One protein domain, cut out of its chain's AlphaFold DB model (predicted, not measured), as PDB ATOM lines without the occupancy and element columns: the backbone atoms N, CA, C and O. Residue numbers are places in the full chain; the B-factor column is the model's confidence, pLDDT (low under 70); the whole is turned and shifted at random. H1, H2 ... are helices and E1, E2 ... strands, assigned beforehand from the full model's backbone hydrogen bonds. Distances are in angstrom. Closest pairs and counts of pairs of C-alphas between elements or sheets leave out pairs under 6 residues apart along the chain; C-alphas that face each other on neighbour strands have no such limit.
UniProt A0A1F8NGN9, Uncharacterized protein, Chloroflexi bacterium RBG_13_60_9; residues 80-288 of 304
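This is residues 80 to 288 of the 304 residues of an uncharacterized protein of Chloroflexi bacterium RBG_13_60_9 (UniProt A0A1F8NGN9). Two helices, H3 and H6, make the core and stand nearly at right angles, with residues 207 to 211 of H6 meeting H3; a small parallel sheet, E1 E3 E4, forms a wall beneath H6 and is grazed by H3. From H6 the chain folds back twice through H7 and H8, stacking these helices at one end, while H1, H2 and strand E2 sit round H3 towards the other. The printed part has 209 residues, with eight named helices and four named strands in the order H1 H2 E1 E2 H3 H4 E3 E4 H5 H6 H7 H8. The class is mostly helix, and the whole is compact, with a radius of gyration of the C-alphas of 16.5 A and spans of 50 by 42 by 32 A.

H1, residues 80 to 84, touches H3, residues 125 to 139, and the closest C-alphas are those of Phe 83 and Leu 132, 6.4 A apart. H2, residues 89 to 98, touches residues 131 to 135 of H3, with the C-alphas of Val 92 and Tyr 131 closest at 6.9 A; their lines are only just about perpendicular, at 71 degrees. E1, residues 100 to 103, is an edge strand parallel to the inner strand E3, residues 163 to 167, at 7 degrees, with N 102 and O 164 within hydrogen-bond range at 2.9 A. E2, residues 112 to 114, pairs with no named strand, but is antiparallel to residues 123 to 124 in a short pairing. H3 is the hub, touching five helices, and it only grazes the sheet with residues 126 to 131. H4, residues 153 to 160, touches residues 134 to 138 of H3, with the C-alphas of Lys 138 and Tyr 154 closest at 5.1 A. E3 is also parallel to the edge strand E4, residues 181 to 185, at 24 degrees, with N 165 and O 182 within hydrogen-bond range at 2.8 A. H5, residues 191 to 194, touches residues 125 to 130 of H3, with the C-alphas of Leu 126 and Leu 193 closest at 6.1 A. H6, residues 207 to 221, is on the sheet over E4, slantwise to the strands at 40 degrees on the local plane. Its residues 207 to 211 touch H3, with the C-alphas of Ser 133 and Met 211 closest at 5.5 A. H6 forms a helical hairpin with H7, residues 242 to 255, opposite ways at a steep tilt of 40 degrees, with the C-alphas of His 216 and Ala 242 closest at 4.9 A. H7 forms another with H8, residues 270 to 286, at a shallow tilt of 25 degrees, opposite ways, with the C-alphas of Ala 254 and Arg 273 closest at 4.1 A. H6 and H8 are apart. Each O i to N i+4 pair is within hydrogen-bond range in H1, H2, H4, H7 and H8, against 9 of 11 in H3 and in H6; H5 is too short for such a pair.

H1 begins at C-alpha 80, (236.226, 151.243, 131.540). From first to last C-alpha H2 measures 14.5 A, H3 20.5 A and H4 10.5 A. E3 measures 12.9 A and E4 13.0 A, while E1, E2 and H5 are shorter. H6 begins at C-alpha 207, (230.354, 157.486, 135.821), and measures 21.9 A; H7 measures 20.0 A. H8, 24.2 A, ends at C-alpha 286, (232.636, 169.192, 153.683).

The two C-alphas farthest apart, those of Ser 117 and Asn 229, are 51.1 A apart. The printed part has no cut. The long links are H3 to H4, E3 to E4, H5 to H6, H6 to H7 with 20 residues, and H7 to H8. The mean pLDDT of the printed part is 96.4, and no printed residue is under 70.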
ATOM      1  N   ASP A  80     236.374 150.414 132.744       97.06
ATOM      2  CA  ASP A  80     236.226 151.243 131.540       97.06
ATOM      3  C   ASP A  80     235.764 150.413 130.335       97.06
ATOM      4  O   ASP A  80     234.872 150.853 129.613       97.06
ATOM      5  N   GLU A  81     236.268 149.183 130.161       95.94
ATOM      6  CA  GLU A  81     235.754 148.248 129.141       95.94
ATOM      7  C   GLU A  81     234.262 147.945 129.358       95.94
ATOM      8  O   GLU A  81     233.484 147.869 128.401       95.94
ATOM      9  N   PHE A  82     233.837 147.823 130.621       97.06
ATOM     10  CA  PHE A  82     232.426 147.659 130.962       97.06
ATOM     11  C   PHE A  82     231.573 148.850 130.500       97.06
ATOM     12  O   PHE A  82     230.438 148.634 130.080       97.06
ATOM     13  N   PHE A  83     232.080 150.086 130.559       97.69
ATOM     14  CA  PHE A  83     231.337 151.270 130.108       97.69
ATOM     15  C   PHE A  83     231.491 151.583 128.611       97.69
ATOM     16  O   PHE A  83     230.651 152.281 128.025       97.69
ATOM     17  N   GLU A  84     232.527 151.053 127.962       96.81
ATOM     18  CA  GLU A  84     232.739 151.199 126.523       96.81
ATOM     19  C   GLU A  84     231.703 150.415 125.707       96.81
ATOM     20  O   GLU A  84     231.204 150.910 124.691       96.81
ATOM     21  N   ARG A  85     231.299 149.231 126.177       96.50
ATOM     22  CA  ARG A  85     230.304 148.381 125.501       96.50
ATOM     23  C   ARG A  85     228.904 148.993 125.488       96.50
ATOM     24  O   ARG A  85     228.590 149.905 126.246       96.50
ATOM     25  N   CYS A  86     228.015 148.408 124.696       98.31
ATOM     26  CA  CYS A  86     226.576 148.613 124.836       98.31
ATOM     27  C   CYS A  86     225.957 147.558 125.764       98.31
ATOM     28  O   CYS A  86     226.366 146.394 125.695       98.31
ATOM     29  N   PRO A  87     224.990 147.923 126.630       98.06
ATOM     30  CA  PRO A  87     224.222 146.918 127.347       98.06
ATOM     31  C   PRO A  87     223.446 146.075 126.331       98.06
ATOM     32  O   PRO A  87     222.889 146.594 125.365       98.06
ATOM     33  N   THR A  88     223.427 144.763 126.523       98.25
ATOM     34  CA  THR A  88     222.623 143.870 125.689       98.25
ATOM     35  C   THR A  88     221.139 144.164 125.893       98.25
ATOM     36  O   THR A  88     220.714 144.639 126.948       98.25
ATOM     37  N   SER A  89     220.318 143.841 124.896       98.12
ATOM     38  CA  SER A  89     218.856 143.930 125.025       98.12
ATOM     39  C   SER A  89     218.321 143.145 126.232       98.12
ATOM     40  O   SER A  89     217.407 143.619 126.902       98.12
ATOM     41  N   GLY A  90     218.928 141.996 126.555       98.12
ATOM     42  CA  GLY A  90     218.603 141.205 127.743       98.12
ATOM     43  C   GLY A  90     218.958 141.901 129.059       98.12
ATOM     44  O   GLY A  90     218.143 141.911 129.973       98.12
ATOM     45  N   GLU A  91     220.131 142.534 129.156       98.06
ATOM     46  CA  GLU A  91     220.508 143.319 130.343       98.06
ATOM     47  C   GLU A  91     219.573 144.505 130.571       98.06
ATOM     48  O   GLU A  91     219.155 144.735 131.703       98.06
ATOM     49  N   VAL A  92     219.211 145.230 129.506       98.56
ATOM     50  CA  VAL A  92     218.255 146.340 129.623       98.56
ATOM     51  C   VAL A  92     216.875 145.824 130.026       98.56
ATOM     52  O   VAL A  92     216.250 146.408 130.903       98.56
ATOM     53  N   ALA A  93     216.404 144.721 129.437       98.31
ATOM     54  CA  ALA A  93     215.111 144.135 129.788       98.31
ATOM     55  C   ALA A  93     215.056 143.649 131.244       98.31
ATOM     56  O   ALA A  93     214.056 143.889 131.910       98.31
ATOM     57  N   MET A  94     216.122 143.013 131.748       97.44
ATOM     58  CA  MET A  94     216.220 142.629 133.162       97.44
ATOM     59  C   MET A  94     216.165 143.859 134.066       97.44
ATOM     60  O   MET A  94     215.369 143.899 134.991       97.44
ATOM     61  N   LEU A  95     216.964 144.884 133.766       98.00
ATOM     62  CA  LEU A  95     216.978 146.099 134.571       98.00
ATOM     63  C   LEU A  95     215.608 146.795 134.589       98.00
ATOM     64  O   LEU A  95     215.164 147.228 135.641       98.00
ATOM     65  N   LEU A  96     214.923 146.864 133.446       98.19
ATOM     66  CA  LEU A  96     213.583 147.451 133.350       98.19
ATOM     67  C   LEU A  96     212.480 146.589 133.985       98.19
ATOM     68  O   LEU A  96     211.369 147.082 134.172       98.19
ATOM     69  N   ALA A  97     212.756 145.318 134.285       98.31
ATOM     70  CA  ALA A  97     211.873 144.489 135.099       98.31
ATOM     71  C   ALA A  97     212.049 144.769 136.601       98.31
ATOM     72  O   ALA A  97     211.088 144.613 137.350       98.31
ATOM     73  N   ASP A  98     213.246 145.202 137.009       98.31
ATOM     74  CA  ASP A  98     213.587 145.497 138.402       98.31
ATOM     75  C   ASP A  98     213.240 146.951 138.790       98.31
ATOM     76  O   ASP A  98     212.826 147.199 139.915       98.31
ATOM     77  N   ILE A  99     213.386 147.923 137.875       98.19
ATOM     78  CA  ILE A  99     213.182 149.355 138.160       98.19
ATOM     79  C   ILE A  99     212.686 150.147 136.934       98.19
ATOM     80  O   ILE A  99     213.087 149.899 135.796       98.19
ATOM     81  N   SER A 100     211.855 151.172 137.158       98.44
ATOM     82  CA  SER A 100     211.422 152.106 136.108       98.44
ATOM     83  C   SER A 100     212.491 153.154 135.779       98.44
ATOM     84  O   SER A 100     212.999 153.843 136.659       98.44
ATOM     85  N   ILE A 101     212.814 153.348 134.497       98.56
ATOM     86  CA  ILE A 101     213.764 154.385 134.061       98.56
ATOM     87  C   ILE A 101     213.124 155.242 132.971       98.56
ATOM     88  O   ILE A 101     212.797 154.754 131.889       98.56
ATOM     89  N   ALA A 102     212.977 156.539 133.242       98.50
ATOM     90  CA  ALA A 102     212.346 157.495 132.338       98.50
ATOM     91  C   ALA A 102     213.305 158.621 131.928       98.50
ATOM     92  O   ALA A 102     213.972 159.239 132.758       98.50
ATOM     93  N   PHE A 103     213.324 158.932 130.631       98.50
ATOM     94  CA  PHE A 103     214.126 160.009 130.046       98.50
ATOM     95  C   PHE A 103     213.208 161.122 129.537       98.50
ATOM     96  O   PHE A 103     212.820 161.138 128.366       98.50
ATOM     97  N   GLU A 104     212.842 162.041 130.428       98.25
ATOM     98  CA  GLU A 104     212.006 163.203 130.090       98.25
ATOM     99  C   GLU A 104     212.796 164.238 129.299       98.25
ATOM    100  O   GLU A 104     212.266 164.882 128.395       98.25
ATOM    101  N   VAL A 105     214.098 164.315 129.576       97.88
ATOM    102  CA  VAL A 105     215.073 164.984 128.726       97.88
ATOM    103  C   VAL A 105     216.128 163.993 128.243       97.88
ATOM    104  O   VAL A 105     216.572 163.108 128.972       97.88
ATOM    105  N   ASP A 106     216.557 164.170 126.998       98.12
ATOM    106  CA  ASP A 106     217.740 163.514 126.454       98.12
ATOM    107  C   ASP A 106     218.419 164.436 125.435       98.12
ATOM    108  O   ASP A 106     218.067 164.418 124.252       98.12
ATOM    109  N   PRO A 107     219.409 165.239 125.870       97.44
ATOM    110  CA  PRO A 107     220.135 166.147 124.981       97.44
ATOM    111  C   PRO A 107     220.964 165.423 123.912       97.44
ATOM    112  O   PRO A 107     221.492 166.057 123.004       97.44
ATOM    113  N   THR A 108     221.111 164.101 124.024       97.69
ATOM    114  CA  THR A 108     221.884 163.265 123.097       97.69
ATOM    115  C   THR A 108     220.996 162.471 122.141       97.69
ATOM    116  O   THR A 108     221.497 161.687 121.329       97.69
ATOM    117  N   ARG A 109     219.673 162.672 122.215       96.38
ATOM    118  CA  ARG A 109     218.703 162.067 121.304       96.38
ATOM    119  C   ARG A 109     219.018 162.457 119.858       96.38
ATOM    120  O   ARG A 109     219.425 163.577 119.569       96.38
ATOM    121  N   GLY A 110     218.812 161.515 118.940       95.31
ATOM    122  CA  GLY A 110     219.069 161.693 117.506       95.31
ATOM    123  C   GLY A 110     220.433 161.178 117.041       95.31
ATOM    124  O   GLY A 110     220.616 160.975 115.847       95.31
ATOM    125  N   THR A 111     221.363 160.884 117.959       97.06
ATOM    126  CA  THR A 111     222.599 160.149 117.649       97.06
ATOM    127  C   THR A 111     222.673 158.881 118.491       97.06
ATOM    128  O   THR A 111     222.778 158.943 119.716       97.06
ATOM    129  N   LEU A 112     222.627 157.722 117.833       98.31
ATOM    130  CA  LEU A 112     222.704 156.432 118.515       98.31
ATOM    131  C   LEU A 112     224.138 156.145 118.972       98.31
ATOM    132  O   LEU A 112     225.071 156.162 118.171       98.31
ATOM    133  N   ALA A 113     224.292 155.857 120.263       98.25
ATOM    134  CA  ALA A 113     225.516 155.330 120.859       98.25
ATOM    135  C   ALA A 113     225.533 153.796 120.882       98.25
ATOM    136  O   ALA A 113     226.606 153.205 120.954       98.25
ATOM    137  N   CYS A 114     224.353 153.174 120.829       98.62
ATOM    138  CA  CYS A 114     224.165 151.734 120.705       98.62
ATOM    139  C   CYS A 114     223.074 151.444 119.688       98.62
ATOM    140  O   CYS A 114     222.133 152.229 119.564       98.62
ATOM    141  N   LYS A 115     223.194 150.316 118.987       98.62
ATOM    142  CA  LYS A 115     222.238 149.916 117.956       98.62
ATOM    143  C   LYS A 115     221.638 148.553 118.247       98.62
ATOM    144  O   LYS A 115     222.324 147.627 118.682       98.62
ATOM    145  N   LYS A 116     220.370 148.388 117.880       98.12
ATOM    146  CA  LYS A 116     219.675 147.100 117.926       98.12
ATOM    147  C   LYS A 116     220.353 146.036 117.062       98.12
ATOM    148  O   LYS A 116     220.413 144.873 117.450       98.12
ATOM    149  N   SER A 117     220.915 146.434 115.919       97.81
ATOM    150  CA  SER A 117     221.667 145.541 115.022       97.81
ATOM    151  C   SER A 117     222.918 144.929 115.662       97.81
ATOM    152  O   SER A 117     223.445 143.954 115.140       97.81
ATOM    153  N   GLU A 118     223.392 145.489 116.776       97.44
ATOM    154  CA  GLU A 118     224.585 145.054 117.513       97.44
ATOM    155  C   GLU A 118     224.213 144.284 118.800       97.44
ATOM    156  O   GLU A 118     225.047 144.089 119.677       97.44
ATOM    157  N   GLY A 119     222.951 143.848 118.943       96.94
ATOM    158  CA  GLY A 119     222.467 143.054 120.087       96.94
ATOM    159  C   GLY A 119     221.991 143.865 121.303       96.94
ATOM    160  O   GLY A 119     221.529 143.289 122.293       96.94
ATOM    161  N   SER A 120     222.063 145.195 121.224       98.31
ATOM    162  CA  SER A 120     221.555 146.157 122.214       98.31
ATOM    163  C   SER A 120     220.108 146.581 121.886       98.31
ATOM    164  O   SER A 120     219.410 145.948 121.094       98.31
ATOM    165  N   LEU A 121     219.640 147.663 122.501       97.81
ATOM    166  CA  LEU A 121     218.604 148.547 121.964       97.81
ATOM    167  C   LEU A 121     219.236 149.714 121.180       97.81
ATOM    168  O   LEU A 121     220.444 149.955 121.285       97.81
ATOM    169  N   ASP A 122     218.411 150.452 120.431       98.50
ATOM    170  CA  ASP A 122     218.786 151.751 119.859       98.50
ATOM    171  C   ASP A 122     218.798 152.797 120.978       98.50
ATOM    172  O   ASP A 122     217.753 153.311 121.376       98.50
ATOM    173  N   LEU A 123     219.984 153.068 121.523       98.69
ATOM    174  CA  LEU A 123     220.158 153.943 122.681       98.69
ATOM    175  C   LEU A 123     220.941 155.190 122.305       98.69
ATOM    176  O   LEU A 123     221.972 155.114 121.629       98.69
ATOM    177  N   SER A 124     220.506 156.335 122.819       98.69
ATOM    178  CA  SER A 124     221.338 157.533 122.872       98.69
ATOM    179  C   SER A 124     222.508 157.357 123.848       98.69
ATOM    180  O   SER A 124     222.613 156.372 124.589       98.69
ATOM    181  N   ARG A 125     223.406 158.343 123.883       98.38
ATOM    182  CA  ARG A 125     224.542 158.351 124.812       98.38
ATOM    183  C   ARG A 125     224.094 158.443 126.273       98.38
ATOM    184  O   ARG A 125     224.647 157.719 127.099       98.38
ATOM    185  N   LEU A 126     223.117 159.299 126.584       98.69
ATOM    186  CA  LEU A 126     222.555 159.416 127.932       98.69
ATOM    187  C   LEU A 126     221.938 158.087 128.371       98.69
ATOM    188  O   LEU A 126     222.271 157.586 129.439       98.69
ATOM    189  N   GLN A 127     221.102 157.489 127.518       98.81
ATOM    190  CA  GLN A 127     220.431 156.227 127.825       98.81
ATOM    191  C   GLN A 127     221.431 155.096 128.068       98.81
ATOM    192  O   GLN A 127     221.358 154.425 129.095       98.81
ATOM    193  N   LYS A 128     222.410 154.923 127.167       98.75
ATOM    194  CA  LYS A 128     223.499 153.945 127.324       98.75
ATOM    195  C   LYS A 128     224.151 154.053 128.705       98.75
ATOM    196  O   LYS A 128     224.295 153.053 129.402       98.75
ATOM    197  N   ARG A 129     224.565 155.263 129.085       98.75
ATOM    198  CA  ARG A 129     225.323 155.493 130.318       98.75
ATOM    199  C   ARG A 129     224.451 155.362 131.560       98.75
ATOM    200  O   ARG A 129     224.913 154.778 132.525       98.75
ATOM    201  N   ALA A 130     223.194 155.796 131.509       98.75
ATOM    202  CA  ALA A 130     222.241 155.606 132.600       98.75
ATOM    203  C   ALA A 130     222.048 154.121 132.931       98.75
ATOM    204  O   ALA A 130     222.197 153.723 134.084       98.75
ATOM    205  N   TYR A 131     221.808 153.285 131.913       98.81
ATOM    206  CA  TYR A 131     221.675 151.843 132.119       98.81
ATOM    207  C   TYR A 131     222.963 151.219 132.663       98.81
ATOM    208  O   TYR A 131     222.918 150.463 133.631       98.81
ATOM    209  N   LEU A 132     224.125 151.552 132.091       98.62
ATOM    210  CA  LEU A 132     225.401 150.997 132.553       98.62
ATOM    211  C   LEU A 132     225.765 151.458 133.974       98.62
ATOM    212  O   LEU A 132     226.311 150.667 134.736       98.62
ATOM    213  N   SER A 133     225.417 152.687 134.365       98.56
ATOM    214  CA  SER A 133     225.650 153.210 135.718       98.56
ATOM    215  C   SER A 133     224.816 152.515 136.795       98.56
ATOM    216  O   SER A 133     225.184 152.578 137.963       98.56
ATOM    217  N   ILE A 134     223.742 151.818 136.421       98.62
ATOM    218  CA  ILE A 134     222.993 150.951 137.337       98.62
ATOM    219  C   ILE A 134     223.500 149.507 137.231       98.62
ATOM    220  O   ILE A 134     223.765 148.866 138.245       98.62
ATOM    221  N   LEU A 135     223.729 148.998 136.015       98.44
ATOM    222  CA  LEU A 135     224.245 147.640 135.801       98.44
ATOM    223  C   LEU A 135     225.616 147.414 136.459       98.44
ATOM    224  O   LEU A 135     225.901 146.299 136.889       98.44
ATOM    225  N   ILE A 136     226.458 148.447 136.578       98.00
ATOM    226  CA  ILE A 136     227.741 148.332 137.284       98.00
ATOM    227  C   ILE A 136     227.548 147.969 138.762       98.00
ATOM    228  O   ILE A 136     228.350 147.212 139.297       98.00
ATOM    229  N   MET A 137     226.464 148.413 139.411       98.44
ATOM    230  CA  MET A 137     226.171 148.057 140.805       98.44
ATOM    231  C   MET A 137     225.948 146.550 140.966       98.44
ATOM    232  O   MET A 137     226.270 145.993 142.009       98.44
ATOM    233  N   LYS A 138     225.423 145.887 139.926       96.38
ATOM    234  CA  LYS A 138     225.231 144.428 139.877       96.38
ATOM    235  C   LYS A 138     226.538 143.677 139.617       96.38
ATOM    236  O   LYS A 138     226.666 142.516 139.985       96.38
ATOM    237  N   ALA A 139     227.491 144.330 138.956       94.81
ATOM    238  CA  ALA A 139     228.799 143.770 138.630       94.81
ATOM    239  C   ALA A 139     229.844 143.993 139.741       94.81
ATOM    240  O   ALA A 139     230.847 143.280 139.803       94.81
ATOM    241  N   ILE A 140     229.626 144.977 140.617       94.69
ATOM    242  CA  ILE A 140     230.470 145.228 141.782       94.69
ATOM    243  C   ILE A 140     230.226 144.156 142.844       94.69
ATOM    244  O   ILE A 140     229.105 143.933 143.286       94.69
ATOM    245  N   SER A 141     231.316 143.554 143.315       92.56
ATOM    246  CA  SER A 141     231.345 142.770 144.546       92.56
ATOM    247  C   SER A 141     232.423 143.339 145.459       92.56
ATOM    248  O   SER A 141     233.549 143.579 145.014       92.56
ATOM    249  N   PHE A 142     232.069 143.570 146.722       93.62
ATOM    250  CA  PHE A 142     232.956 144.183 147.706       93.62
ATOM    251  C   PHE A 142     233.688 143.167 148.597       93.62
ATOM    252  O   PHE A 142     234.527 143.545 149.398       93.62
ATOM    253  N   GLY A 143     233.360 141.873 148.562       90.81
ATOM    254  CA  GLY A 143     233.968 140.878 149.468       90.81
ATOM    255  C   GLY A 143     233.739 141.106 150.980       90.81
ATOM    256  O   GLY A 143     234.049 140.224 151.777       90.81
ATOM    257  N   THR A 144     233.157 142.245 151.363       94.00
ATOM    258  CA  THR A 144     232.817 142.694 152.714       94.00
ATOM    259  C   THR A 144     231.404 143.289 152.664       94.00
ATOM    260  O   THR A 144     231.130 144.063 151.739       94.00
ATOM    261  N   PRO A 145     230.520 142.987 153.635       96.88
ATOM    262  CA  PRO A 145     229.174 143.560 153.689       96.88
ATOM    263  C   PRO A 145     229.178 145.091 153.676       96.88
ATOM    264  O   PRO A 145     230.111 145.711 154.189       96.88
ATOM    265  N   LEU A 146     228.136 145.701 153.114       97.69
ATOM    266  CA  LEU A 146     227.926 147.146 153.202       97.69
ATOM    267  C   LEU A 146     227.548 147.531 154.646       97.69
ATOM    268  O   LEU A 146     226.823 146.791 155.305       97.69
ATOM    269  N   PRO A 147     227.993 148.681 155.175       97.06
ATOM    270  CA  PRO A 147     227.757 149.024 156.578       97.06
ATOM    271  C   PRO A 147     226.338 149.541 156.874       97.06
ATOM    272  O   PRO A 147     226.000 149.724 158.040       97.06
ATOM    273  N   TRP A 148     225.507 149.790 155.853       97.25
ATOM    274  CA  TRP A 148     224.144 150.329 156.007       97.25
ATOM    275  C   TRP A 148     223.023 149.346 155.652       97.25
ATOM    276  O   TRP A 148     221.851 149.681 155.814       97.25
ATOM    277  N   THR A 149     223.361 148.160 155.145       97.81
ATOM    278  CA  THR A 149     222.400 147.150 154.691       97.81
ATOM    279  C   THR A 149     223.009 145.751 154.795       97.81
ATOM    280  O   THR A 149     224.224 145.587 154.744       97.81
ATOM    281  N   ASP A 150     222.165 144.735 154.941       97.62
ATOM    282  CA  ASP A 150     222.532 143.318 154.896       97.62
ATOM    283  C   ASP A 150     222.545 142.737 153.467       97.62
ATOM    284  O   ASP A 150     222.866 141.562 153.279       97.62
ATOM    285  N   LYS A 151     222.214 143.552 152.459       98.06
ATOM    286  CA  LYS A 151     222.170 143.178 151.042       98.06
ATOM    287  C   LYS A 151     223.428 143.628 150.295       98.06
ATOM    288  O   LYS A 151     224.133 144.550 150.703       98.06
ATOM    289  N   ASP A 152     223.669 143.010 149.143       97.88
ATOM    290  CA  ASP A 152     224.603 143.557 148.157       97.88
ATOM    291  C   ASP A 152     224.076 144.886 147.582       97.88
ATOM    292  O   ASP A 152     222.882 145.188 147.661       97.88
ATOM    293  N   LEU A 153     224.960 145.669 146.950       98.38
ATOM    294  CA  LEU A 153     224.650 147.028 146.486       98.38
ATOM    295  C   LEU A 153     223.435 147.092 145.559       98.38
ATOM    296  O   LEU A 153     222.556 147.922 145.767       98.38
ATOM    297  N   TYR A 154     223.390 146.236 144.538       98.56
ATOM    298  CA  TYR A 154     222.297 146.251 143.568       98.56
ATOM    299  C   TYR A 154     220.958 145.786 144.160       98.56
ATOM    300  O   TYR A 154     219.996 146.533 144.004       98.56
ATOM    301  N   PRO A 155     220.867 144.639 144.872       98.56
ATOM    302  CA  PRO A 155     219.636 144.256 145.565       98.56
ATOM    303  C   PRO A 155     219.134 145.313 146.552       98.56
ATOM    304  O   PRO A 155     217.948 145.610 146.555       98.56
ATOM    305  N   TRP A 156     220.019 145.925 147.351       98.62
ATOM    306  CA  TRP A 156     219.620 147.047 148.208       98.62
ATOM    307  C   TRP A 156     219.050 148.200 147.382       98.62
ATOM    308  O   TRP A 156     217.960 148.674 147.673       98.62
ATOM    309  N   PHE A 157     219.747 148.611 146.321       98.69
ATOM    310  CA  PHE A 157     219.337 149.740 145.495       98.69
ATOM    311  C   PHE A 157     217.936 149.558 144.898       98.69
ATOM    312  O   PHE A 157     217.106 150.450 145.042       98.69
ATOM    313  N   ILE A 158     217.647 148.412 144.272       98.44
ATOM    314  CA  ILE A 158     216.332 148.164 143.650       98.44
ATOM    315  C   ILE A 158     215.216 147.886 144.668       98.44
ATOM    316  O   ILE A 158     214.055 148.086 144.347       98.44
ATOM    317  N   ASP A 159     215.545 147.461 145.891       98.44
ATOM    318  CA  ASP A 159     214.557 147.346 146.973       98.44
ATOM    319  C   ASP A 159     214.251 148.706 147.622       98.44
ATOM    320  O   ASP A 159     213.199 148.882 148.238       98.44
ATOM    321  N   THR A 160     215.178 149.660 147.506       98.44
ATOM    322  CA  THR A 160     215.054 151.000 148.078       98.44
ATOM    323  C   THR A 160     214.371 151.983 147.125       98.44
ATOM    324  O   THR A 160     213.814 152.957 147.611       98.44
ATOM    325  N   ILE A 161     214.360 151.786 145.801       98.56
ATOM    326  CA  ILE A 161     213.692 152.706 144.860       98.56
ATOM    327  C   ILE A 161     212.883 151.975 143.779       98.56
ATOM    328  O   ILE A 161     213.289 150.937 143.277       98.56
ATOM    329  N   ASP A 162     211.787 152.590 143.337       98.50
ATOM    330  CA  ASP A 162     210.930 152.093 142.253       98.50
ATOM    331  C   ASP A 162     211.331 152.669 140.885       98.50
ATOM    332  O   ASP A 162     210.963 152.131 139.832       98.50
ATOM    333  N   GLY A 163     212.063 153.793 140.857       98.44
ATOM    334  CA  GLY A 163     212.406 154.426 139.588       98.44
ATOM    335  C   GLY A 163     213.448 155.538 139.595       98.44
ATOM    336  O   GLY A 163     213.820 156.087 140.628       98.44
ATOM    337  N   ILE A 164     213.877 155.913 138.386       98.75
ATOM    338  CA  ILE A 164     214.742 157.067 138.116       98.75
ATOM    339  C   ILE A 164     214.185 157.873 136.937       98.75
ATOM    340  O   ILE A 164     213.883 157.326 135.874       98.75
ATOM    341  N   ARG A 165     214.094 159.196 137.097       98.62
ATOM    342  CA  ARG A 165     213.687 160.153 136.060       98.62
ATOM    343  C   ARG A 165     214.836 161.095 135.731       98.62
ATOM    344  O   ARG A 165     215.338 161.786 136.611       98.62
ATOM    345  N   PHE A 166     215.210 161.186 134.461       98.62
ATOM    346  CA  PHE A 166     216.183 162.162 133.966       98.62
ATOM    347  C   PHE A 166     215.463 163.406 133.454       98.62
ATOM    348  O   PHE A 166     214.679 163.324 132.504       98.62
ATOM    349  N   ARG A 167     215.727 164.554 134.085       98.00
ATOM    350  CA  ARG A 167     214.945 165.792 133.959       98.00
ATOM    351  C   ARG A 167     215.834 167.016 133.755       98.00
ATOM    352  O   ARG A 167     216.955 167.063 134.248       98.00
ATOM    353  N   ALA A 168     215.322 168.019 133.047       96.50
ATOM    354  CA  ALA A 168     216.000 169.310 132.856       96.50
ATOM    355  C   ALA A 168     215.289 170.479 133.554       96.50
ATOM    356  O   ALA A 168     215.825 171.581 133.596       96.50
ATOM    357  N   ASP A 169     214.090 170.254 134.092       96.81
ATOM    358  CA  ASP A 169     213.231 171.268 134.712       96.81
ATOM    359  C   ASP A 169     213.429 171.397 136.233       96.81
ATOM    360  O   ASP A 169     212.686 172.113 136.898       96.81
ATOM    361  N   ILE A 170     214.431 170.712 136.786       95.50
ATOM    362  CA  ILE A 170     214.777 170.724 138.212       95.50
ATOM    363  C   ILE A 170     216.151 171.361 138.424       95.50
ATOM    364  O   ILE A 170     217.020 171.284 137.555       95.50
ATOM    365  N   THR A 171     216.360 171.996 139.579       93.50
ATOM    366  CA  THR A 171     217.619 172.696 139.896       93.50
ATOM    367  C   THR A 171     218.697 171.776 140.452       93.50
ATOM    368  O   THR A 171     219.869 172.036 140.217       93.50
ATOM    369  N   ASN A 172     218.312 170.714 141.154       93.06
ATOM    370  CA  ASN A 172     219.225 169.738 141.741       93.06
ATOM    371  C   ASN A 172     218.655 168.334 141.534       93.06
ATOM    372  O   ASN A 172     217.456 168.190 141.282       93.06
ATOM    373  N   SER A 173     219.505 167.314 141.645       96.00
ATOM    374  CA  SER A 173     219.018 165.941 141.792       96.00
ATOM    375  C   SER A 173     218.469 165.752 143.205       96.00
ATOM    376  O   SER A 173     218.920 166.427 144.130       96.00
ATOM    377  N   PHE A 174     217.449 164.913 143.345       96.12
ATOM    378  CA  PHE A 174     216.831 164.622 144.634       96.12
ATOM    379  C   PHE A 174     216.001 163.339 144.564       96.12
ATOM    380  O   PHE A 174     215.573 162.902 143.493       96.12
ATOM    381  N   CYS A 175     215.672 162.802 145.728       95.25
ATOM    382  CA  CYS A 175     214.686 161.751 145.919       95.25
ATOM    383  C   CYS A 175     213.665 162.183 146.994       95.25
ATOM    384  O   CYS A 175     213.959 163.044 147.816       95.25
ATOM    385  N   CYS A 176     212.431 161.682 147.035       91.00
ATOM    386  CA  CYS A 176     211.794 160.719 146.140       91.00
ATOM    387  C   CYS A 176     210.376 161.202 145.817       91.00
ATOM    388  O   CYS A 176     209.417 160.847 146.505       91.00
ATOM    389  N   GLU A 177     210.245 162.072 144.809       91.69
ATOM    390  CA  GLU A 177     208.950 162.616 144.377       91.69
ATOM    391  C   GLU A 177     208.715 162.356 142.871       91.69
ATOM    392  O   GLU A 177     209.382 162.964 142.025       91.69
ATOM    393  N   PRO A 178     207.766 161.478 142.487       94.88
ATOM    394  CA  PRO A 178     206.860 160.706 143.349       94.88
ATOM    395  C   PRO A 178     207.600 159.678 144.225       94.88
ATOM    396  O   PRO A 178     208.785 159.435 144.008       94.88
ATOM    397  N   ALA A 179     206.897 159.105 145.210       94.94
ATOM    398  CA  ALA A 179     207.466 158.168 146.183       94.94
ATOM    399  C   ALA A 179     208.359 157.111 145.513       94.94
ATOM    400  O   ALA A 179     208.010 156.597 144.451       94.94
ATOM    401  N   ASN A 180     209.502 156.821 146.141       97.19
ATOM    402  CA  ASN A 180     210.510 155.869 145.673       97.19
ATOM    403  C   ASN A 180     211.132 156.185 144.291       97.19
ATOM    404  O   ASN A 180     211.786 155.321 143.716       97.19
ATOM    405  N   VAL A 181     210.960 157.389 143.726       98.50
ATOM    406  CA  VAL A 181     211.552 157.757 142.425       98.50
ATOM    407  C   VAL A 181     212.622 158.837 142.567       98.50
ATOM    408  O   VAL A 181     212.333 159.973 142.951       98.50
ATOM    409  N   ILE A 182     213.852 158.515 142.161       98.56
ATOM    410  CA  ILE A 182     214.956 159.477 142.070       98.56
ATOM    411  C   ILE A 182     214.731 160.406 140.872       98.56
ATOM    412  O   ILE A 182     214.456 159.960 139.758       98.56
ATOM    413  N   ASN A 183     214.919 161.708 141.066       98.44
ATOM    414  CA  ASN A 183     214.945 162.707 140.006       98.44
ATOM    415  C   ASN A 183     216.384 163.178 139.789       98.44
ATOM    416  O   ASN A 183     217.013 163.729 140.687       98.44
ATOM    417  N   ILE A 184     216.896 162.984 138.579       98.31
ATOM    418  CA  ILE A 184     218.259 163.330 138.190       98.31
ATOM    419  C   ILE A 184     218.232 164.560 137.306       98.31
ATOM    420  O   ILE A 184     217.645 164.544 136.220       98.31
ATOM    421  N   GLN A 185     218.919 165.607 137.750       97.62
ATOM    422  CA  GLN A 185     219.127 166.785 136.931       97.62
ATOM    423  C   GLN A 185     220.139 166.477 135.821       97.62
ATOM    424  O   GLN A 185     221.288 166.102 136.069       97.62
ATOM    425  N   VAL A 186     219.726 166.705 134.580       97.06
ATOM    426  CA  VAL A 186     220.576 166.582 133.399       97.06
ATOM    427  C   VAL A 186     220.865 167.965 132.834       97.06
ATOM    428  O   VAL A 186     220.002 168.615 132.249       97.06
ATOM    429  N   THR A 187     222.117 168.392 132.967       95.56
ATOM    430  CA  THR A 187     222.660 169.603 132.343       95.56
ATOM    431  C   THR A 187     223.847 169.236 131.457       95.56
ATOM    432  O   THR A 187     224.380 168.131 131.548       95.56
ATOM    433  N   ALA A 188     224.315 170.170 130.623       94.19
ATOM    434  CA  ALA A 188     225.512 169.964 129.800       94.19
ATOM    435  C   ALA A 188     226.762 169.581 130.623       94.19
ATOM    436  O   ALA A 188     227.653 168.916 130.100       94.19
ATOM    437  N   ASN A 189     226.794 169.950 131.909       92.19
ATOM    438  CA  ASN A 189     227.892 169.656 132.828       92.19
ATOM    439  C   ASN A 189     227.686 168.359 133.631       92.19
ATOM    440  O   ASN A 189     228.562 167.983 134.406       92.19
ATOM    441  N   SER A 190     226.575 167.637 133.473       95.25
ATOM    442  CA  SER A 190     226.397 166.351 134.156       95.25
ATOM    443  C   SER A 190     227.426 165.339 133.634       95.25
ATOM    444  O   SER A 190     227.528 165.131 132.422       95.25
ATOM    445  N   TYR A 191     228.173 164.670 134.524       95.75
ATOM    446  CA  TYR A 191     229.223 163.708 134.140       95.75
ATOM    447  C   TYR A 191     228.724 162.634 133.166       95.75
ATOM    448  O   TYR A 191     229.418 162.297 132.204       95.75
ATOM    449  N   ILE A 192     227.476 162.187 133.341       96.75
ATOM    450  CA  ILE A 192     226.801 161.231 132.457       96.75
ATOM    451  C   ILE A 192     226.714 161.697 130.992       96.75
ATOM    452  O   ILE A 192     226.667 160.872 130.081       96.75
ATOM    453  N   LEU A 193     226.749 163.005 130.713       97.06
ATOM    454  CA  LEU A 193     226.830 163.546 129.351       97.06
ATOM    455  C   LEU A 193     228.275 163.769 128.897       97.06
ATOM    456  O   LEU A 193     228.592 163.534 127.724       97.06
ATOM    457  N   GLN A 194     229.158 164.143 129.819       96.62
ATOM    458  CA  GLN A 194     230.533 164.517 129.502       96.62
ATOM    459  C   GLN A 194     231.419 163.315 129.158       96.62
ATOM    460  O   GLN A 194     232.136 163.356 128.161       96.62
ATOM    461  N   THR A 195     231.325 162.211 129.903       97.38
ATOM    462  CA  THR A 195     232.253 161.084 129.741       97.38
ATOM    463  C   THR A 195     231.576 159.720 129.810       97.38
ATOM    464  O   THR A 195     230.499 159.554 130.376       97.38
ATOM    465  N   GLY A 196     232.185 158.744 129.134       97.00
ATOM    466  CA  GLY A 196     231.816 157.329 129.208       97.00
ATOM    467  C   GLY A 196     232.759 156.524 130.096       97.00
ATOM    468  O   GLY A 196     232.697 155.307 130.065       97.00
ATOM    469  N   ARG A 197     233.673 157.187 130.807       97.25
ATOM    470  CA  ARG A 197     234.703 156.545 131.623       97.25
ATOM    471  C   ARG A 197     234.248 156.410 133.065       97.25
ATOM    472  O   ARG A 197     233.429 157.207 133.530       97.25
ATOM    473  N   TRP A 198     234.834 155.453 133.781       97.62
ATOM    474  CA  TRP A 198     234.616 155.340 135.223       97.62
ATOM    475  C   TRP A 198     235.050 156.620 135.937       97.62
ATOM    476  O   TRP A 198     234.236 157.253 136.604       97.62
ATOM    477  N   ILE A 199     236.291 157.041 135.677       97.38
ATOM    478  CA  ILE A 199     236.813 158.376 135.979       97.38
ATOM    479  C   ILE A 199     237.576 158.895 134.766       97.38
ATOM    480  O   ILE A 199     238.452 158.214 134.216       97.38
ATOM    481  N   ASP A 200     237.268 160.127 134.382       95.44
ATOM    482  CA  ASP A 200     237.923 160.845 133.307       95.44
ATOM    483  C   ASP A 200     238.908 161.888 133.871       95.44
ATOM    484  O   ASP A 200     238.495 162.856 134.516       95.44
ATOM    485  N   PRO A 201     240.223 161.732 133.627       91.25
ATOM    486  CA  PRO A 201     241.238 162.645 134.134       91.25
ATOM    487  C   PRO A 201     241.137 164.054 133.537       91.25
ATOM    488  O   PRO A 201     241.694 164.981 134.119       91.25
ATOM    489  N   ALA A 202     240.454 164.244 132.400       92.88
ATOM    490  CA  ALA A 202     240.310 165.565 131.788       92.88
ATOM    491  C   ALA A 202     239.318 166.465 132.541       92.88
ATOM    492  O   ALA A 202     239.439 167.688 132.479       92.88
ATOM    493  N   ILE A 203     238.354 165.870 133.250       91.56
ATOM    494  CA  ILE A 203     237.291 166.583 133.979       91.56
ATOM    495  C   ILE A 203     237.238 166.220 135.471       91.56
ATOM    496  O   ILE A 203     236.336 166.668 136.173       91.56
ATOM    497  N   ALA A 204     238.203 165.421 135.943       89.50
ATOM    498  CA  ALA A 204     238.348 164.988 137.333       89.50
ATOM    499  C   ALA A 204     237.062 164.374 137.934       89.50
ATOM    500  O   ALA A 204     236.713 164.672 139.069       89.50
ATOM    501  N   GLY A 205     236.370 163.530 137.159       93.44
ATOM    502  CA  GLY A 205     235.151 162.815 137.564       93.44
ATOM    503  C   GLY A 205     234.631 161.902 136.448       93.44
ATOM    504  O   GLY A 205     235.230 161.834 135.371       93.44
ATOM    505  N   GLY A 206     233.543 161.171 136.675       97.12
ATOM    506  CA  GLY A 206     232.987 160.253 135.683       97.12
ATOM    507  C   GLY A 206     231.719 159.513 136.099       97.12
ATOM    508  O   GLY A 206     230.867 160.025 136.822       97.12
ATOM    509  N   LEU A 207     231.542 158.303 135.563       98.25
ATOM    510  CA  LEU A 207     230.354 157.486 135.821       98.25
ATOM    511  C   LEU A 207     230.344 156.857 137.222       98.25
ATOM    512  O   LEU A 207     229.275 156.437 137.673       98.25
ATOM    513  N   MET A 208     231.480 156.861 137.930       98.12
ATOM    514  CA  MET A 208     231.524 156.588 139.370       98.12
ATOM    515  C   MET A 208     230.656 157.588 140.138       98.12
ATOM    516  O   MET A 208     229.793 157.175 140.907       98.12
ATOM    517  N   ASP A 209     230.831 158.888 139.886       97.62
ATOM    518  CA  ASP A 209     230.093 159.961 140.565       97.62
ATOM    519  C   ASP A 209     228.587 159.841 140.336       97.62
ATOM    520  O   ASP A 209     227.785 160.066 141.239       97.62
ATOM    521  N   GLN A 210     228.193 159.423 139.131       97.94
ATOM    522  CA  GLN A 210     226.791 159.203 138.801       97.94
ATOM    523  C   GLN A 210     226.179 158.033 139.584       97.94
ATOM    524  O   GLN A 210     225.057 158.154 140.076       97.94
ATOM    525  N   MET A 211     226.900 156.913 139.698       98.56
ATOM    526  CA  MET A 211     226.476 155.760 140.498       98.56
ATOM    527  C   MET A 211     226.407 156.126 141.987       98.56
ATOM    528  O   MET A 211     225.450 155.777 142.671       98.56
ATOM    529  N   VAL A 212     227.407 156.859 142.478       98.62
ATOM    530  CA  VAL A 212     227.460 157.345 143.858       98.62
ATOM    531  C   VAL A 212     226.280 158.273 144.163       98.62
ATOM    532  O   VAL A 212     225.659 158.122 145.212       98.62
ATOM    533  N   LEU A 213     225.916 159.164 143.234       98.12
ATOM    534  CA  LEU A 213     224.723 160.002 143.358       98.12
ATOM    535  C   LEU A 213     223.446 159.158 143.452       98.12
ATOM    536  O   LEU A 213     222.610 159.431 144.296       98.12
ATOM    537  N   TYR A 214     223.290 158.103 142.648       98.62
ATOM    538  CA  TYR A 214     222.113 157.229 142.764       98.62
ATOM    539  C   TYR A 214     221.993 156.597 144.149       98.62
ATOM    540  O   TYR A 214     220.907 156.565 144.717       98.62
ATOM    541  N   VAL A 215     223.107 156.127 144.705       98.69
ATOM    542  CA  VAL A 215     223.144 155.514 146.036       98.69
ATOM    543  C   VAL A 215     222.862 156.543 147.136       98.69
ATOM    544  O   VAL A 215     222.111 156.250 148.063       98.69
ATOM    545  N   HIS A 216     223.397 157.760 147.007       98.38
ATOM    546  CA  HIS A 216     223.055 158.885 147.880       98.38
ATOM    547  C   HIS A 216     221.544 159.145 147.875       98.38
ATOM    548  O   HIS A 216     220.913 159.198 148.927       98.38
ATOM    549  N   GLU A 217     220.953 159.275 146.690       98.25
ATOM    550  CA  GLU A 217     219.535 159.593 146.545       98.25
ATOM    551  C   GLU A 217     218.622 158.466 147.027       98.25
ATOM    552  O   GLU A 217     217.627 158.725 147.698       98.25
ATOM    553  N   ALA A 218     218.987 157.211 146.764       98.38
ATOM    554  CA  ALA A 218     218.274 156.057 147.297       98.38
ATOM    555  C   ALA A 218     218.246 156.082 148.834       98.38
ATOM    556  O   ALA A 218     217.217 155.785 149.434       98.38
ATOM    557  N   ARG A 219     219.328 156.520 149.493       97.94
ATOM    558  CA  ARG A 219     219.380 156.570 150.959       97.94
ATOM    559  C   ARG A 219     218.342 157.513 151.576       97.94
ATOM    560  O   ARG A 219     217.821 157.203 152.650       97.94
ATOM    561  N   HIS A 220     217.979 158.601 150.893       97.25
ATOM    562  CA  HIS A 220     216.866 159.455 151.329       97.25
ATOM    563  C   HIS A 220     215.542 158.675 151.397       97.25
ATOM    564  O   HIS A 220     214.731 158.943 152.285       97.25
ATOM    565  N   ASN A 221     215.336 157.667 150.537       97.56
ATOM    566  CA  ASN A 221     214.125 156.838 150.551       97.56
ATOM    567  C   ASN A 221     214.039 155.883 151.751       97.56
ATOM    568  O   ASN A 221     212.942 155.596 152.222       97.56
ATOM    569  N   ASP A 222     215.176 155.450 152.308       95.94
ATOM    570  CA  ASP A 222     215.213 154.647 153.543       95.94
ATOM    571  C   ASP A 222     214.798 155.469 154.792       95.94
ATOM    572  O   ASP A 222     214.817 154.960 155.914       95.94
ATOM    573  N   GLY A 223     214.466 156.757 154.635       94.62
ATOM    574  CA  GLY A 223     214.135 157.673 155.730       94.62
ATOM    575  C   GLY A 223     215.354 158.330 156.386       94.62
ATOM    576  O   GLY A 223     215.216 158.975 157.426       94.62
ATOM    577  N   TYR A 224     216.540 158.191 155.786       95.62
ATOM    578  CA  TYR A 224     217.799 158.740 156.291       95.62
ATOM    579  C   TYR A 224     218.225 159.969 155.483       95.62
ATOM    580  O   TYR A 224     218.991 159.868 154.526       95.62
ATOM    581  N   GLY A 225     217.718 161.133 155.892       91.75
ATOM    582  CA  GLY A 225     218.058 162.420 155.289       91.75
ATOM    583  C   GLY A 225     219.246 163.133 155.936       91.75
ATOM    584  O   GLY A 225     219.919 162.608 156.823       91.75
ATOM    585  N   HIS A 226     219.455 164.374 155.508       95.62
ATOM    586  CA  HIS A 226     220.422 165.301 156.095       95.62
ATOM    587  C   HIS A 226     219.886 165.899 157.400       95.62
ATOM    588  O   HIS A 226     218.734 166.336 157.469       95.62
ATOM    589  N   THR A 227     220.716 165.950 158.441       96.25
ATOM    590  CA  THR A 227     220.273 166.275 159.810       96.25
ATOM    591  C   THR A 227     220.862 167.573 160.369       96.25
ATOM    592  O   THR A 227     220.511 167.985 161.479       96.25
ATOM    593  N   CYS A 228     221.736 168.255 159.624       96.00
ATOM    594  CA  CYS A 228     222.327 169.528 160.029       96.00
ATOM    595  C   CYS A 228     222.488 170.503 158.849       96.00
ATOM    596  O   CYS A 228     222.059 170.228 157.729       96.00
ATOM    597  N   ASN A 229     223.021 171.698 159.135       92.94
ATOM    598  CA  ASN A 229     223.199 172.787 158.167       92.94
ATOM    599  C   ASN A 229     221.943 173.047 157.308       92.94
ATOM    600  O   ASN A 229     221.958 172.943 156.085       92.94
ATOM    601  N   ALA A 230     220.813 173.297 157.981       92.31
ATOM    602  CA  ALA A 230     219.504 173.483 157.346       92.31
ATOM    603  C   ALA A 230     219.044 172.313 156.443       92.31
ATOM    604  O   ALA A 230     218.264 172.520 155.519       92.31
ATOM    605  N   GLY A 231     219.489 171.084 156.734       92.19
ATOM    606  CA  GLY A 231     219.097 169.882 155.996       92.19
ATOM    607  C   GLY A 231     219.894 169.664 154.712       92.19
ATOM    608  O   GLY A 231     219.369 169.074 153.774       92.19
ATOM    609  N   THR A 232     221.138 170.145 154.659       93.69
ATOM    610  CA  THR A 232     222.035 169.947 153.505       93.69
ATOM    611  C   THR A 232     223.219 169.031 153.806       93.69
ATOM    612  O   THR A 232     223.811 168.483 152.876       93.69
ATOM    613  N   ASP A 233     223.532 168.827 155.087       96.00
ATOM    614  CA  ASP A 233     224.646 168.006 155.553       96.00
ATOM    615  C   ASP A 233     224.185 166.998 156.618       96.00
ATOM    616  O   ASP A 233     223.173 167.185 157.305       96.00
ATOM    617  N   ASP A 234     224.964 165.934 156.782       96.44
ATOM    618  CA  ASP A 234     224.778 164.951 157.848       96.44
ATOM    619  C   ASP A 234     225.484 165.462 159.119       96.44
ATOM    620  O   ASP A 234     226.493 166.163 159.065       96.44
ATOM    621  N   LYS A 235     225.005 165.148 160.319       95.75
ATOM    622  CA  LYS A 235     225.670 165.600 161.550       95.75
ATOM    623  C   LYS A 235     226.978 164.848 161.784       95.75
ATOM    624  O   LYS A 235     227.951 165.463 162.219       95.75
ATOM    625  N   THR A 236     227.006 163.541 161.516       95.69
ATOM    626  CA  THR A 236     228.174 162.655 161.712       95.69
ATOM    627  C   THR A 236     228.210 161.547 160.662       95.69
ATOM    628  O   THR A 236     227.171 161.188 160.125       95.69
ATOM    629  N   VAL A 237     229.369 160.930 160.423       95.12
ATOM    630  CA  VAL A 237     229.480 159.742 159.551       95.12
ATOM    631  C   VAL A 237     228.679 158.571 160.126       95.12
ATOM    632  O   VAL A 237     228.033 157.827 159.390       95.12
ATOM    633  N   SER A 238     228.683 158.420 161.455       93.50
ATOM    634  CA  SER A 238     228.042 157.295 162.146       93.50
ATOM    635  C   SER A 238     226.519 157.269 162.052       93.50
ATOM    636  O   SER A 238     225.928 156.216 162.270       93.50
ATOM    637  N   GLU A 239     225.869 158.396 161.751       94.44
ATOM    638  CA  GLU A 239     224.408 158.416 161.613       94.44
ATOM    639  C   GLU A 239     223.924 157.789 160.304       94.44
ATOM    640  O   GLU A 239     222.740 157.487 160.177       94.44
ATOM    641  N   MET A 240     224.844 157.554 159.360       95.06
ATOM    642  CA  MET A 240     224.564 156.862 158.106       95.06
ATOM    643  C   MET A 240     223.413 157.509 157.314       95.06
ATOM    644  O   MET A 240     222.547 156.814 156.768       95.06
ATOM    645  N   GLY A 241     223.401 158.846 157.276       97.06
ATOM    646  CA  GLY A 241     222.576 159.628 156.360       97.06
ATOM    647  C   GLY A 241     223.028 159.458 154.907       97.06
ATOM    648  O   GLY A 241     223.860 158.599 154.585       97.06
ATOM    649  N   ALA A 242     222.476 160.265 154.005       97.19
ATOM    650  CA  ALA A 242     222.801 160.172 152.585       97.19
ATOM    651  C   ALA A 242     224.287 160.471 152.291       97.19
ATOM    652  O   ALA A 242     224.908 159.777 151.478       97.19
ATOM    653  N   TRP A 243     224.915 161.411 153.015       97.62
ATOM    654  CA  TRP A 243     226.364 161.621 152.913       97.62
ATOM    655  C   TRP A 243     227.165 160.503 153.580       97.62
ATOM    656  O   TRP A 243     228.221 160.128 153.067       97.62
ATOM    657  N   GLY A 244     226.666 159.936 154.682       97.25
ATOM    658  CA  GLY A 244     227.255 158.769 155.342       97.25
ATOM    659  C   GLY A 244     227.376 157.562 154.409       97.25
ATOM    660  O   GLY A 244     228.462 157.000 154.257       97.25
ATOM    661  N   VAL A 245     226.297 157.200 153.711       98.19
ATOM    662  CA  VAL A 245     226.314 156.086 152.748       98.19
ATOM    663  C   VAL A 245     227.251 156.370 151.577       98.19
ATOM    664  O   VAL A 245     228.027 155.500 151.185       98.19
ATOM    665  N   GLN A 246     227.255 157.594 151.050       98.12
ATOM    666  CA  GLN A 246     228.185 157.982 149.995       98.12
ATOM    667  C   GLN A 246     229.657 157.907 150.448       98.12
ATOM    668  O   GLN A 246     230.503 157.400 149.707       98.12
ATOM    669  N   TYR A 247     229.968 158.360 151.669       97.75
ATOM    670  CA  TYR A 247     231.292 158.219 152.282       97.75
ATOM    671  C   TYR A 247     231.727 156.746 152.321       97.75
ATOM    672  O   TYR A 247     232.812 156.406 151.841       97.75
ATOM    673  N   TYR A 248     230.872 155.860 152.835       98.06
ATOM    674  CA  TYR A 248     231.200 154.442 152.947       98.06
ATOM    675  C   TYR A 248     231.258 153.731 151.597       98.06
ATOM    676  O   TYR A 248     232.131 152.890 151.404       98.06
ATOM    677  N   LEU A 249     230.407 154.082 150.632       98.50
ATOM    678  CA  LEU A 249     230.488 153.528 149.283       98.50
ATOM    679  C   LEU A 249     231.846 153.832 148.642       98.50
ATOM    680  O   LEU A 249     232.469 152.937 148.077       98.50
ATOM    681  N   LEU A 250     232.337 155.066 148.767       98.31
ATOM    682  CA  LEU A 250     233.661 155.445 148.267       98.31
ATOM    683  C   LEU A 250     234.782 154.706 149.005       98.31
ATOM    684  O   LEU A 250     235.724 154.229 148.373       98.31
ATOM    685  N   GLN A 251     234.659 154.533 150.324       97.50
ATOM    686  CA  GLN A 251     235.584 153.694 151.087       97.50
ATOM    687  C   GLN A 251     235.590 152.244 150.576       97.50
ATOM    688  O   GLN A 251     236.654 151.650 150.395       97.50
ATOM    689  N   TRP A 252     234.419 151.677 150.290       97.88
ATOM    690  CA  TRP A 252     234.273 150.314 149.786       97.88
ATOM    691  C   TRP A 252     234.824 150.162 148.365       97.88
ATOM    692  O   TRP A 252     235.560 149.216 148.085       97.88
ATOM    693  N   LEU A 253     234.574 151.130 147.483       97.38
ATOM    694  CA  LEU A 253     235.207 151.202 146.162       97.38
ATOM    695  C   LEU A 253     236.734 151.275 146.265       97.38
ATOM    696  O   LEU A 253     237.447 150.675 145.468       97.38
ATOM    697  N   ALA A 254     237.254 151.977 147.266       96.94
ATOM    698  CA  ALA A 254     238.684 152.076 147.484       96.94
ATOM    699  C   ALA A 254     239.313 150.814 148.082       96.94
ATOM    700  O   ALA A 254     240.463 150.507 147.776       96.94
ATOM    701  N   GLN A 255     238.629 150.105 148.975       96.25
ATOM    702  CA  GLN A 255     239.267 149.102 149.841       96.25
ATOM    703  C   GLN A 255     238.829 147.669 149.547       96.25
ATOM    704  O   GLN A 255     239.566 146.735 149.857       96.25
ATOM    705  N   HIS A 256     237.664 147.498 148.930       96.00
ATOM    706  CA  HIS A 256     236.923 146.244 148.982       96.00
ATOM    707  C   HIS A 256     236.527 145.704 147.595       96.00
ATOM    708  O   HIS A 256     236.172 144.540 147.463       96.00
ATOM    709  N   VAL A 257     236.669 146.473 146.516       95.38
ATOM    710  CA  VAL A 257     236.445 145.948 145.153       95.38
ATOM    711  C   VAL A 257     237.629 145.142 144.618       95.38
ATOM    712  O   VAL A 257     238.765 145.296 145.065       95.38
ATOM    713  N   ASN A 258     237.384 144.337 143.576       94.69
ATOM    714  CA  ASN A 258     238.449 143.685 142.815       94.69
ATOM    715  C   ASN A 258     239.360 144.740 142.137       94.69
ATOM    716  O   ASN A 258     238.923 145.387 141.176       94.69
ATOM    717  N   PRO A 259     240.634 144.877 142.559       93.94
ATOM    718  CA  PRO A 259     241.537 145.901 142.031       93.94
ATOM    719  C   PRO A 259     241.822 145.752 140.538       93.94
ATOM    720  O   PRO A 259     242.069 146.739 139.853       93.94
ATOM    721  N   TRP A 260     241.783 144.527 140.012       93.75
ATOM    722  CA  TRP A 260     242.088 144.279 138.608       93.75
ATOM    723  C   TRP A 260     240.956 144.698 137.690       93.75
ATOM    724  O   TRP A 260     241.235 145.188 136.598       93.75
ATOM    725  N   PHE A 261     239.709 144.543 138.127       95.31
ATOM    726  CA  PHE A 261     238.563 145.056 137.386       95.31
ATOM    727  C   PHE A 261     238.493 146.588 137.486       95.31
ATOM    728  O   PHE A 261     238.241 147.258 136.494       95.31
ATOM    729  N   PHE A 262     238.823 147.172 138.640       94.69
ATOM    730  CA  PHE A 262     238.812 148.628 138.850       94.69
ATOM    731  C   PHE A 262     240.137 149.341 138.538       94.69
ATOM    732  O   PHE A 262     240.351 150.471 138.979       94.69
ATOM    733  N   ARG A 263     241.034 148.726 137.761       94.19
ATOM    734  CA  ARG A 263     242.270 149.391 137.328       94.19
ATOM    735  C   ARG A 263     241.986 150.470 136.291       94.19
ATOM    736  O   ARG A 263     241.146 150.284 135.412       94.19
ATOM    737  N   ALA A 264     242.733 151.567 136.364       94.06
ATOM    738  CA  ALA A 264     242.615 152.649 135.394       94.06
ATOM    739  C   ALA A 264     243.264 152.284 134.045       94.06
ATOM    740  O   ALA A 264     244.097 151.367 133.974       94.06
ATOM    741  N   PRO A 265     242.973 153.038 132.966       90.31
ATOM    742  CA  PRO A 265     243.683 152.892 131.704       90.31
ATOM    743  C   PRO A 265     245.181 153.127 131.917       90.31
ATOM    744  O   PRO A 265     245.588 154.132 132.497       90.31
ATOM    745  N   GLY A 266     246.002 152.170 131.485       88.69
ATOM    746  CA  GLY A 266     247.423 152.081 131.847       88.69
ATOM    747  C   GLY A 266     247.745 150.909 132.779       88.69
ATOM    748  O   GLY A 266     248.905 150.529 132.890       88.69
ATOM    749  N   GLY A 267     246.722 150.285 133.371       89.12
ATOM    750  CA  GLY A 267     246.834 149.014 134.084       89.12
ATOM    751  C   GLY A 267     247.129 149.129 135.578       89.12
ATOM    752  O   GLY A 267     247.171 148.098 136.241       89.12
ATOM    753  N   ASP A 268     247.295 150.342 136.112       92.56
ATOM    754  CA  ASP A 268     247.514 150.559 137.544       92.56
ATOM    755  C   ASP A 268     246.198 150.356 138.332       92.56
ATOM    756  O   ASP A 268     245.239 151.117 138.132       92.56
ATOM    757  N   PRO A 269     246.123 149.344 139.222       92.81
ATOM    758  CA  PRO A 269     244.934 149.069 140.027       92.81
ATOM    759  C   PRO A 269     244.630 150.137 141.086       92.81
ATOM    760  O   PRO A 269     243.526 150.162 141.628       92.81
ATOM    761  N   ASN A 270     245.583 151.013 141.405       94.38
ATOM    762  CA  ASN A 270     245.476 151.922 142.542       94.38
ATOM    763  C   ASN A 270     244.937 153.304 142.174       94.38
ATOM    764  O   ASN A 270     244.450 154.006 143.054       94.38
ATOM    765  N   VAL A 271     244.960 153.697 140.897       94.56
ATOM    766  CA  VAL A 271     244.542 155.046 140.476       94.56
ATOM    767  C   VAL A 271     243.083 155.332 140.847       94.56
ATOM    768  O   VAL A 271     242.813 156.306 141.544       94.56
ATOM    769  N   TYR A 272     242.132 154.488 140.437       95.94
ATOM    770  CA  TYR A 272     240.711 154.708 140.751       95.94
ATOM    771  C   TYR A 272     240.392 154.506 142.230       95.94
ATOM    772  O   TYR A 272     239.595 155.252 142.794       95.94
ATOM    773  N   ARG A 273     241.081 153.571 142.887       95.38
ATOM    774  CA  ARG A 273     240.958 153.353 144.331       95.38
ATOM    775  C   ARG A 273     241.421 154.576 145.129       95.38
ATOM    776  O   ARG A 273     240.746 154.987 146.067       95.38
ATOM    777  N   GLN A 274     242.532 155.199 144.732       95.00
ATOM    778  CA  GLN A 274     243.039 156.412 145.372       95.00
ATOM    779  C   GLN A 274     242.120 157.613 145.134       95.00
ATOM    780  O   GLN A 274     241.947 158.427 146.036       95.00
ATOM    781  N   ILE A 275     241.514 157.721 143.949       94.69
ATOM    782  CA  ILE A 275     240.513 158.760 143.671       94.69
ATOM    783  C   ILE A 275     239.307 158.590 144.601       94.69
ATOM    784  O   ILE A 275     238.959 159.539 145.297       94.69
ATOM    785  N   ALA A 276     238.775 157.372 144.738       96.06
ATOM    786  CA  ALA A 276     237.684 157.100 145.675       96.06
ATOM    787  C   ALA A 276     238.058 157.434 147.137       96.06
ATOM    788  O   ALA A 276     237.252 158.024 147.855       96.06
ATOM    789  N   LEU A 277     239.294 157.149 147.580       95.31
ATOM    790  CA  LEU A 277     239.777 157.582 148.905       95.31
ATOM    791  C   LEU A 277     239.824 159.104 149.049       95.31
ATOM    792  O   LEU A 277     239.472 159.633 150.103       95.31
ATOM    793  N   ASN A 278     240.279 159.810 148.015       93.12
ATOM    794  CA  ASN A 278     240.357 161.266 148.043       93.12
ATOM    795  C   ASN A 278     238.952 161.879 148.133       93.12
ATOM    796  O   ASN A 278     238.733 162.757 148.969       93.12
ATOM    797  N   ASP A 279     237.998 161.369 147.355       94.06
ATOM    798  CA  ASP A 279     236.607 161.822 147.382       94.06
ATOM    799  C   ASP A 279     235.953 161.519 148.734       94.06
ATOM    800  O   ASP A 279     235.322 162.393 149.328       94.06
ATOM    801  N   MET A 280     236.197 160.331 149.297       95.12
ATOM    802  CA  MET A 280     235.766 159.966 150.649       95.12
ATOM    803  C   MET A 280     236.282 160.974 151.694       95.12
ATOM    804  O   MET A 280     235.517 161.462 152.530       95.12
ATOM    805  N   VAL A 281     237.576 161.319 151.654       92.69
ATOM    806  CA  VAL A 281     238.168 162.323 152.558       92.69
ATOM    807  C   VAL A 281     237.532 163.694 152.350       92.69
ATOM    808  O   VAL A 281     237.313 164.418 153.325       92.69
ATOM    809  N   MET A 282     237.231 164.066 151.107       91.25
ATOM    810  CA  MET A 282     236.603 165.348 150.814       91.25
ATOM    811  C   MET A 282     235.187 165.440 151.365       91.25
ATOM    812  O   MET A 282     234.872 166.431 152.017       91.25
ATOM    813  N   ILE A 283     234.377 164.397 151.194       93.94
ATOM    814  CA  ILE A 283     233.022 164.336 151.751       93.94
ATOM    815  C   ILE A 283     233.068 164.412 153.269       93.94
ATOM    816  O   ILE A 283     232.342 165.209 153.859       93.94
ATOM    817  N   ARG A 284     233.997 163.686 153.908       92.81
ATOM    818  CA  ARG A 284     234.189 163.778 155.361       92.81
ATOM    819  C   ARG A 284     234.444 165.211 155.838       92.81
ATOM    820  O   ARG A 284     233.990 165.591 156.911       92.81
ATOM    821  N   LYS A 285     235.186 165.995 155.055       91.12
ATOM    822  CA  LYS A 285     235.550 167.376 155.398       91.12
ATOM    823  C   LYS A 285     234.441 168.391 155.141       91.12
ATOM    824  O   LYS A 285     234.436 169.415 155.812       91.12
ATOM    825  N   SER A 286     233.582 168.169 154.147       92.56
ATOM    826  CA  SER A 286     232.636 169.192 153.683       92.56
ATOM    827  C   SER A 286     231.172 168.892 153.972       92.56
ATOM    828  O   SER A 286     230.376 169.818 153.883       92.56
ATOM    829  N   ARG A 287     230.815 167.640 154.281       95.00
ATOM    830  CA  ARG A 287     229.417 167.182 154.359       95.00
ATOM    831  C   ARG A 287     228.979 166.688 155.731       95.00
ATOM    832  O   ARG A 287     227.903 166.106 155.855       95.00
ATOM    833  N   PHE A 288     229.811 166.917 156.748       95.25
ATOM    834  CA  PHE A 288     229.488 166.577 158.127       95.25
ATOM    835  C   PHE A 288     229.720 167.742 159.088       95.25
ATOM    836  O   PHE A 288     230.816 168.297 159.129       95.25
TER     837      PHE A 288